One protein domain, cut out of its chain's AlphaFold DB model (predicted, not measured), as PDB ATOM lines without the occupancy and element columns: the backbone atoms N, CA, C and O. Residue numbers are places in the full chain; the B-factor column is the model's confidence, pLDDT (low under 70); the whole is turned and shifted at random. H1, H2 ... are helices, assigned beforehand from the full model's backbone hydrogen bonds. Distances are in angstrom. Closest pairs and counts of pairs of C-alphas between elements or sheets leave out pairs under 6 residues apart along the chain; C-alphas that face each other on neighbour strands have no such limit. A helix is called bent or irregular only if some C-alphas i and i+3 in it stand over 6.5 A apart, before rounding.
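AT A GLANCE: This is residues 2 to 65 of the 295 residues of the protein "CoA activase" of Deltaproteobacteria bacterium (UniProt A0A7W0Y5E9). One long straight helix, H2, sticks out with its residues 43 to 65 from a small head, in which the shorter helix H1 packs steeply across the beginning of H2. The leading stretch, residues 2 to 11, has no named element and belongs to the head, where H1 folds back beside it. The printed part has 64 residues with two named helices, H1 then H2, and no named strand; its class is all helix. The whole is extended, with a radius of gyration of the C-alphas of 17.0 A and spans of 55 by 22 by 20 A, the free arm of H2 making the length.

IN THESE COORDINATES: The printed part begins at Tyr 2, with its C-alpha at (-38.750, -11.432, -42.313). H1 takes residues 12 to 27, 20.6 A from first to last C-alpha, and begins at C-alpha 12 at (-46.601, -15.938, -20.515). It has a kink of 35 degrees near residue 21 and is irregular, but only just: C-alphas 22 and 25 are 6.9 A apart. H2 takes residues 31 to 65, 50.8 A long, and ends at C-alpha 65 at (-37.822, -54.672, -15.041).

HOW THE PARTS SIT: H1 and H2 are joined by a tight link of 3 residues. They touch, H2 with residues 31 to 38 alone; the closest C-alphas are those of Lys 16 and Asp 35, 5.7 A apart. Their lines stand at a steep tilt of 55 degrees, opposite ways. In H2 every O i to N i+4 pair is within hydrogen-bond range; in H1 10 of 12 are.

THE WHOLE: The two C-alphas farthest apart are those of Pro 25 and Lys 65, at 55.6 A. Without the free residues 43 to 65, the body of 41 residues spans 24 by 22 by 13 A. The printed part has no cut. Mean pLDDT of the printed part is 95.8, and no printed residue is under 70.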
ATOM      1  N   TYR A   2     -39.348 -10.625 -43.380       84.12
ATOM      2  CA  TYR A   2     -38.750 -11.432 -42.313       84.12
ATOM      3  C   TYR A   2     -39.086 -10.731 -40.995       84.12
ATOM      4  O   TYR A   2     -38.897  -9.521 -40.920       84.12
ATOM      5  N   LEU A   3     -39.642 -11.460 -40.028       88.12
ATOM      6  CA  LEU A   3     -39.999 -10.926 -38.712       88.12
ATOM      7  C   LEU A   3     -38.938 -11.392 -37.710       88.12
ATOM      8  O   LEU A   3     -38.605 -12.577 -37.693       88.12
ATOM      9  N   ASP A   4     -38.411 -10.475 -36.904       91.62
ATOM     10  CA  ASP A   4     -37.316 -10.707 -35.952       91.62
ATOM     11  C   ASP A   4     -37.673 -10.304 -34.511       91.62
ATOM     12  O   ASP A   4     -36.797 -10.100 -33.668       91.62
ATOM     13  N   THR A   5     -38.970 -10.231 -34.206       90.81
ATOM     14  CA  THR A   5     -39.469  -9.867 -32.880       90.81
ATOM     15  C   THR A   5     -39.006 -10.854 -31.815       90.81
ATOM     16  O   THR A   5     -39.245 -12.061 -31.881       90.81
ATOM     17  N   ALA A   6     -38.325 -10.317 -30.802       92.56
ATOM     18  CA  ALA A   6     -37.884 -11.083 -29.651       92.56
ATOM     19  C   ALA A   6     -39.091 -11.475 -28.791       92.56
ATOM     20  O   ALA A   6     -39.840 -10.612 -28.331       92.56
ATOM     21  N   ILE A   7     -39.245 -12.775 -28.542       93.06
ATOM     22  CA  ILE A   7     -40.337 -13.341 -27.746       93.06
ATOM     23  C   ILE A   7     -39.753 -14.086 -26.544       93.06
ATOM     24  O   ILE A   7     -38.807 -14.863 -26.686       93.06
ATOM     25  N   THR A   8     -40.326 -13.871 -25.359       93.25
ATOM     26  CA  THR A   8     -40.042 -14.684 -24.169       93.25
ATOM     27  C   THR A   8     -41.074 -15.796 -24.030       93.25
ATOM     28  O   THR A   8     -42.267 -15.552 -24.134       93.25
ATOM     29  N   LEU A   9     -40.628 -17.025 -23.763       91.94
ATOM     30  CA  LEU A   9     -41.520 -18.150 -23.444       91.94
ATOM     31  C   LEU A   9     -41.644 -18.397 -21.933       91.94
ATOM     32  O   LEU A   9     -42.481 -19.189 -21.509       91.94
ATOM     33  N   ASN A  10     -40.838 -17.708 -21.121       91.62
ATOM     34  CA  ASN A  10     -40.809 -17.884 -19.667       91.62
ATOM     35  C   ASN A  10     -41.786 -16.955 -18.936       91.62
ATOM     36  O   ASN A  10     -42.120 -17.197 -17.781       91.62
ATOM     37  N   GLU A  11     -42.249 -15.895 -19.600       95.38
ATOM     38  CA  GLU A  11     -43.177 -14.912 -19.040       95.38
ATOM     39  C   GLU A  11     -44.451 -14.883 -19.901       95.38
ATOM     40  O   GLU A  11     -44.536 -14.096 -20.846       95.38
ATOM     41  N   PRO A  12     -45.458 -15.734 -19.619       95.12
ATOM     42  CA  PRO A  12     -46.601 -15.938 -20.515       95.12
ATOM     43  C   PRO A  12     -47.376 -14.662 -20.859       95.12
ATOM     44  O   PRO A  12     -47.820 -14.490 -21.991       95.12
ATOM     45  N   LEU A  13     -47.507 -13.734 -19.905       96.81
ATOM     46  CA  LEU A  13     -48.174 -12.449 -20.137       96.81
ATOM     47  C   LEU A  13     -47.380 -11.545 -21.089       96.81
ATOM     48  O   LEU A  13     -47.966 -10.867 -21.930       96.81
ATOM     49  N   MET A  14     -46.049 -11.554 -20.984       97.44
ATOM     50  CA  MET A  14     -45.183 -10.798 -21.887       97.44
ATOM     51  C   MET A  14     -45.159 -11.439 -23.278       97.44
ATOM     52  O   MET A  14     -45.259 -10.721 -24.269       97.44
ATOM     53  N   CYS A  15     -45.134 -12.776 -23.351       97.25
ATOM     54  CA  CYS A  15     -45.272 -13.535 -24.595       97.25
ATOM     55  C   CYS A  15     -46.534 -13.125 -25.362       97.25
ATOM     56  O   CYS A  15     -46.456 -12.736 -26.523       97.25
ATOM     57  N   LYS A  16     -47.693 -13.137 -24.689       97.69
ATOM     58  CA  LYS A  16     -48.980 -12.716 -25.263       97.69
ATOM     59  C   LYS A  16     -48.911 -11.323 -25.865       97.69
ATOM     60  O   LYS A  16     -49.277 -11.140 -27.023       97.69
ATOM     61  N   LYS A  17     -48.380 -10.364 -25.104       97.38
ATOM     62  CA  LYS A  17     -48.212  -8.989 -25.568       97.38
ATOM     63  C   LYS A  17     -47.298  -8.907 -26.796       97.38
ATOM     64  O   LYS A  17     -47.689  -8.308 -27.787       97.38
ATOM     65  N   GLN A  18     -46.121  -9.535 -26.753       97.06
ATOM     66  CA  GLN A  18     -45.158  -9.529 -27.864       97.06
ATOM     67  C   GLN A  18     -45.738 -10.158 -29.135       97.06
ATOM     68  O   GLN A  18     -45.552  -9.630 -30.227       97.06
ATOM     69  N   MET A  19     -46.475 -11.262 -28.989       96.44
ATOM     70  CA  MET A  19     -47.168 -11.917 -30.097       96.44
ATOM     71  C   MET A  19     -48.267 -11.022 -30.679       96.44
ATOM     72  O   MET A  19     -48.377 -10.922 -31.899       96.44
ATOM     73  N   PHE A  20     -49.041 -10.333 -29.836       97.31
ATOM     74  CA  PHE A  20     -50.088  -9.423 -30.298       97.31
ATOM     75  C   PHE A  20     -49.517  -8.188 -31.003       97.31
ATOM     76  O   PHE A  20     -50.003  -7.825 -32.072       97.31
ATOM     77  N   ASP A  21     -48.477  -7.574 -30.436       96.50
ATOM     78  CA  ASP A  21     -47.826  -6.389 -30.999       96.50
ATOM     79  C   ASP A  21     -47.290  -6.670 -32.421       96.50
ATOM     80  O   ASP A  21     -47.383  -5.808 -33.296       96.50
ATOM     81  N   GLU A  22     -46.796  -7.891 -32.675       95.25
ATOM     82  CA  GLU A  22     -46.318  -8.331 -33.992       95.25
ATOM     83  C   GLU A  22     -47.458  -8.771 -34.925       95.25
ATOM     84  O   GLU A  22     -47.623  -8.257 -36.034       95.25
ATOM     85  N   PHE A  23     -48.260  -9.750 -34.501       95.00
ATOM     86  CA  PHE A  23     -49.206 -10.435 -35.382       95.00
ATOM     87  C   PHE A  23     -50.583  -9.774 -35.448       95.00
ATOM     88  O   PHE A  23     -51.288  -9.969 -36.439       95.00
ATOM     89  N   GLY A  24     -50.964  -8.971 -34.451       96.31
ATOM     90  CA  GLY A  24     -52.236  -8.243 -34.397       96.31
ATOM     91  C   GLY A  24     -52.509  -7.441 -35.672       96.31
ATOM     92  O   GLY A  24     -53.479  -7.734 -36.377       96.31
ATOM     93  N   PRO A  25     -51.634  -6.483 -36.039       95.25
ATOM     94  CA  PRO A  25     -51.791  -5.689 -37.257       95.25
ATOM     95  C   PRO A  25     -51.660  -6.503 -38.550       95.25
ATOM     96  O   PRO A  25     -52.315  -6.189 -39.542       95.25
ATOM     97  N   LEU A  26     -50.811  -7.538 -38.556       94.50
ATOM     98  CA  LEU A  26     -50.524  -8.344 -39.748       94.50
ATOM     99  C   LEU A  26     -51.675  -9.279 -40.121       94.50
ATOM    100  O   LEU A  26     -51.930  -9.507 -41.303       94.50
ATOM    101  N   LEU A  27     -52.342  -9.840 -39.114       95.19
ATOM    102  CA  LEU A  27     -53.401 -10.833 -39.280       95.19
ATOM    103  C   LEU A  27     -54.801 -10.252 -39.041       95.19
ATOM    104  O   LEU A  27     -55.787 -10.927 -39.325       95.19
ATOM    105  N   GLY A  28     -54.899  -9.011 -38.552       96.31
ATOM    106  CA  GLY A  28     -56.172  -8.350 -38.255       96.31
ATOM    107  C   GLY A  28     -56.914  -8.973 -37.073       96.31
ATOM    108  O   GLY A  28     -58.142  -8.982 -37.069       96.31
ATOM    109  N   LEU A  29     -56.175  -9.520 -36.105       95.81
ATOM    110  CA  LEU A  29     -56.722 -10.229 -34.947       95.81
ATOM    111  C   LEU A  29     -56.856  -9.314 -33.726       95.81
ATOM    112  O   LEU A  29     -56.127  -8.332 -33.574       95.81
ATOM    113  N   THR A  30     -57.808  -9.637 -32.856       98.12
ATOM    114  CA  THR A  30     -58.010  -8.957 -31.573       98.12
ATOM    115  C   THR A  30     -57.058  -9.489 -30.501       98.12
ATOM    116  O   THR A  30     -56.486 -10.574 -30.628       98.12
ATOM    117  N   GLN A  31     -56.892  -8.730 -29.415       97.69
ATOM    118  CA  GLN A  31     -56.052  -9.161 -28.297       97.69
ATOM    119  C   GLN A  31     -56.595 -10.440 -27.641       97.69
ATOM    120  O   GLN A  31     -55.818 -11.334 -27.321       97.69
ATOM    121  N   ASP A  32     -57.918 -10.576 -27.522       98.12
ATOM    122  CA  ASP A  32     -58.548 -11.776 -26.959       98.12
ATOM    123  C   ASP A  32     -58.280 -13.022 -27.821       98.12
ATOM    124  O   ASP A  32     -57.989 -14.095 -27.291       98.12
ATOM    125  N   GLU A  33     -58.331 -12.892 -29.153       98.12
ATOM    126  CA  GLU A  33     -58.007 -13.988 -30.078       98.12
ATOM    127  C   GLU A  33     -56.531 -14.394 -29.992       98.12
ATOM    128  O   GLU A  33     -56.229 -15.591 -29.966       98.12
ATOM    129  N   ASN A  34     -55.616 -13.421 -29.901       98.06
ATOM    130  CA  ASN A  34     -54.194 -13.683 -29.666       98.06
ATOM    131  C   ASN A  34     -53.977 -14.429 -28.349       98.06
ATOM    132  O   ASN A  34     -53.328 -15.472 -28.322       98.06
ATOM    133  N   ASP A  35     -54.534 -13.906 -27.259       98.25
ATOM    134  CA  ASP A  35     -54.329 -14.447 -25.922       98.25
ATOM    135  C   ASP A  35     -54.876 -15.870 -25.820       98.25
ATOM    136  O   ASP A  35     -54.214 -16.746 -25.256       98.25
ATOM    137  N   TYR A  36     -56.034 -16.120 -26.436       98.00
ATOM    138  CA  TYR A  36     -56.610 -17.451 -26.564       98.00
ATOM    139  C   TYR A  36     -55.693 -18.401 -27.351       98.00
ATOM    140  O   TYR A  36     -55.453 -19.528 -26.910       98.00
ATOM    141  N   ALA A  37     -55.146 -17.962 -28.491       97.31
ATOM    142  CA  ALA A  37     -54.232 -18.770 -29.298       97.31
ATOM    143  C   ALA A  37     -52.930 -19.097 -28.548       97.31
ATOM    144  O   ALA A  37     -52.490 -20.248 -28.546       97.31
ATOM    145  N   VAL A  38     -52.344 -18.112 -27.863       97.19
ATOM    146  CA  VAL A  38     -51.123 -18.283 -27.066       97.19
ATOM    147  C   VAL A  38     -51.368 -19.220 -25.879       97.19
ATOM    148  O   VAL A  38     -50.552 -20.107 -25.630       97.19
ATOM    149  N   ASP A  39     -52.507 -19.115 -25.187       97.81
ATOM    150  CA  ASP A  39     -52.863 -20.047 -24.105       97.81
ATOM    151  C   ASP A  39     -52.999 -21.489 -24.599       97.81
ATOM    152  O   ASP A  39     -52.567 -22.429 -23.925       97.81
ATOM    153  N   HIS A  40     -53.594 -21.689 -25.777       98.06
ATOM    154  CA  HIS A  40     -53.662 -23.011 -26.403       98.06
ATOM    155  C   HIS A  40     -52.286 -23.527 -26.818       98.06
ATOM    156  O   HIS A  40     -52.013 -24.710 -26.624       98.06
ATOM    157  N   ALA A  41     -51.400 -22.659 -27.310       97.12
ATOM    158  CA  ALA A  41     -50.024 -23.031 -27.621       97.12
ATOM    159  C   ALA A  41     -49.274 -23.509 -26.367       97.12
ATOM    160  O   ALA A  41     -48.706 -24.600 -26.386       97.12
ATOM    161  N   PHE A  42     -49.350 -22.773 -25.250       97.06
ATOM    162  CA  PHE A  42     -48.735 -23.192 -23.984       97.06
ATOM    163  C   PHE A  42     -49.312 -24.512 -23.460       97.06
ATOM    164  O   PHE A  42     -48.555 -25.386 -23.037       97.06
ATOM    165  N   LYS A  43     -50.638 -24.705 -23.532       97.75
ATOM    166  CA  LYS A  43     -51.274 -25.985 -23.168       97.75
ATOM    167  C   LYS A  43     -50.783 -27.136 -24.043       97.75
ATOM    168  O   LYS A  43     -50.510 -28.212 -23.521       97.75
ATOM    169  N   ALA A  44     -50.656 -26.918 -25.351       98.00
ATOM    170  CA  ALA A  44     -50.147 -27.925 -26.277       98.00
ATOM    171  C   ALA A  44     -48.675 -28.265 -25.993       98.00
ATOM    172  O   ALA A  44     -48.312 -29.439 -25.990       98.00
ATOM    173  N   THR A  45     -47.842 -27.262 -25.694       95.06
ATOM    174  CA  THR A  45     -46.451 -27.473 -25.273       95.06
ATOM    175  C   THR A  45     -46.377 -28.284 -23.982       95.06
ATOM    176  O   THR A  45     -45.633 -29.260 -23.941       95.06
ATOM    177  N   GLN A  46     -47.172 -27.948 -22.961       95.44
ATOM    178  CA  GLN A  46     -47.188 -28.705 -21.706       95.44
ATOM    179  C   GLN A  46     -47.650 -30.150 -21.923       95.44
ATOM    180  O   GLN A  46     -46.997 -31.076 -21.457       95.44
ATOM    181  N   ALA A  47     -48.725 -30.358 -22.690       97.38
ATOM    182  CA  ALA A  47     -49.221 -31.698 -22.995       97.38
ATOM    183  C   ALA A  47     -48.169 -32.554 -23.722       97.38
ATOM    184  O   ALA A  47     -48.033 -33.742 -23.434       97.38
ATOM    185  N   PHE A  48     -47.403 -31.950 -24.635       95.88
ATOM    186  CA  PHE A  48     -46.285 -32.616 -25.295       95.88
ATOM    187  C   PHE A  48     -45.173 -32.997 -24.308       95.88
ATOM    188  O   PHE A  48     -44.691 -34.128 -24.351       95.88
ATOM    189  N   GLU A  49     -44.775 -32.092 -23.409       93.25
ATOM    190  CA  GLU A  49     -43.756 -32.382 -22.387       93.25
ATOM    191  C   GLU A  49     -44.192 -33.520 -21.460       93.25
ATOM    192  O   GLU A  49     -43.427 -34.464 -21.247       93.25
ATOM    193  N   ASP A  50     -45.438 -33.476 -20.982       96.00
ATOM    194  CA  ASP A  50     -46.018 -34.499 -20.112       96.00
ATOM    195  C   ASP A  50     -46.058 -35.864 -20.818       96.00
ATOM    196  O   ASP A  50     -45.731 -36.898 -20.230       96.00
ATOM    197  N   GLU A  51     -46.428 -35.891 -22.103       97.00
ATOM    198  CA  GLU A  51     -46.447 -37.124 -22.889       97.00
ATOM    199  C   GLU A  51     -45.038 -37.694 -23.092       97.00
ATOM    200  O   GLU A  51     -44.841 -38.907 -22.956       97.00
ATOM    201  N   MET A  52     -44.062 -36.839 -23.407       95.50
ATOM    202  CA  MET A  52     -42.669 -37.246 -23.587       95.50
ATOM    203  C   MET A  52     -42.081 -37.808 -22.295       95.50
ATOM    204  O   MET A  52     -41.413 -38.845 -22.330       95.50
ATOM    205  N   GLU A  53     -42.352 -37.161 -21.164       96.12
ATOM    206  CA  GLU A  53     -41.904 -37.609 -19.850       96.12
ATOM    207  C   GLU A  53     -42.562 -38.936 -19.451       96.12
ATOM    208  O   GLU A  53     -41.873 -39.881 -19.061       96.12
ATOM    209  N   ARG A  54     -43.884 -39.062 -19.641       97.12
ATOM    210  CA  ARG A  54     -44.624 -40.302 -19.366       97.12
ATOM    211  C   ARG A  54     -44.080 -41.476 -20.178       97.12
ATOM    212  O   ARG A  54     -43.794 -42.528 -19.610       97.12
ATOM    213  N   LYS A  55     -43.905 -41.308 -21.493       97.00
ATOM    214  CA  LYS A  55     -43.355 -42.364 -22.363       97.00
ATOM    215  C   LYS A  55     -41.932 -42.742 -21.968       97.00
ATOM    216  O   LYS A  55     -41.577 -43.919 -22.007       97.00
ATOM    217  N   GLY A  56     -41.115 -41.761 -21.589       97.25
ATOM    218  CA  GLY A  56     -39.758 -42.037 -21.139       97.25
ATOM    219  C   GLY A  56     -39.717 -42.790 -19.813       97.25
ATOM    220  O   GLY A  56     -38.929 -43.724 -19.685       97.25
ATOM    221  N   LYS A  57     -40.612 -42.463 -18.873       97.00
ATOM    222  CA  LYS A  57     -40.787 -43.216 -17.626       97.00
ATOM    223  C   LYS A  57     -41.223 -44.657 -17.884       97.00
ATOM    224  O   LYS A  57     -40.594 -45.575 -17.376       97.00
ATOM    225  N   GLU A  58     -42.239 -44.863 -18.721       97.44
ATOM    226  CA  GLU A  58     -42.726 -46.202 -19.087       97.44
ATOM    227  C   GLU A  58     -41.612 -47.070 -19.683       97.44
ATOM    228  O   GLU A  58     -41.449 -48.234 -19.310       97.44
ATOM    229  N   LEU A  59     -40.807 -46.491 -20.574       97.06
ATOM    230  CA  LEU A  59     -39.664 -47.169 -21.173       97.06
ATOM    231  C   LEU A  59     -38.579 -47.458 -20.132       97.06
ATOM    232  O   LEU A  59     -38.036 -48.563 -20.125       97.06
ATOM    233  N   LEU A  60     -38.269 -46.504 -19.248       97.19
ATOM    234  CA  LEU A  60     -37.278 -46.674 -18.185       97.19
ATOM    235  C   LEU A  60     -37.675 -47.796 -17.214       97.19
ATOM    236  O   LEU A  60     -36.862 -48.671 -16.906       97.19
ATOM    237  N   ASP A  61     -38.938 -47.817 -16.791       96.62
ATOM    238  CA  ASP A  61     -39.493 -48.849 -15.916       96.62
ATOM    239  C   ASP A  61     -39.451 -50.221 -16.604       96.62
ATOM    240  O   ASP A  61     -39.058 -51.224 -15.996       96.62
ATOM    241  N   GLN A  62     -39.784 -50.269 -17.899       96.94
ATOM    242  CA  GLN A  62     -39.717 -51.492 -18.690       96.94
ATOM    243  C   GLN A  62     -38.287 -52.040 -18.774       96.94
ATOM    244  O   GLN A  62     -38.068 -53.217 -18.481       96.94
ATOM    245  N   VAL A  63     -37.301 -51.219 -19.156       96.50
ATOM    246  CA  VAL A  63     -35.917 -51.708 -19.293       96.50
ATOM    247  C   VAL A  63     -35.315 -52.111 -17.954       96.50
ATOM    248  O   VAL A  63     -34.560 -53.080 -17.905       96.50
ATOM    249  N   THR A  64     -35.703 -51.440 -16.870       95.56
ATOM    250  CA  THR A  64     -35.299 -51.803 -15.507       95.56
ATOM    251  C   THR A  64     -35.853 -53.172 -15.127       95.56
ATOM    252  O   THR A  64     -35.095 -54.059 -14.741       95.56
ATOM    253  N   LYS A  65     -37.158 -53.392 -15.326       95.31
ATOM    254  CA  LYS A  65     -37.822 -54.672 -15.041       95.31
ATOM    255  C   LYS A  65     -37.252 -55.831 -15.865       95.31
ATOM    256  O   LYS A  65     -37.164 -56.955 -15.376       95.31
TER     257      LYS A  65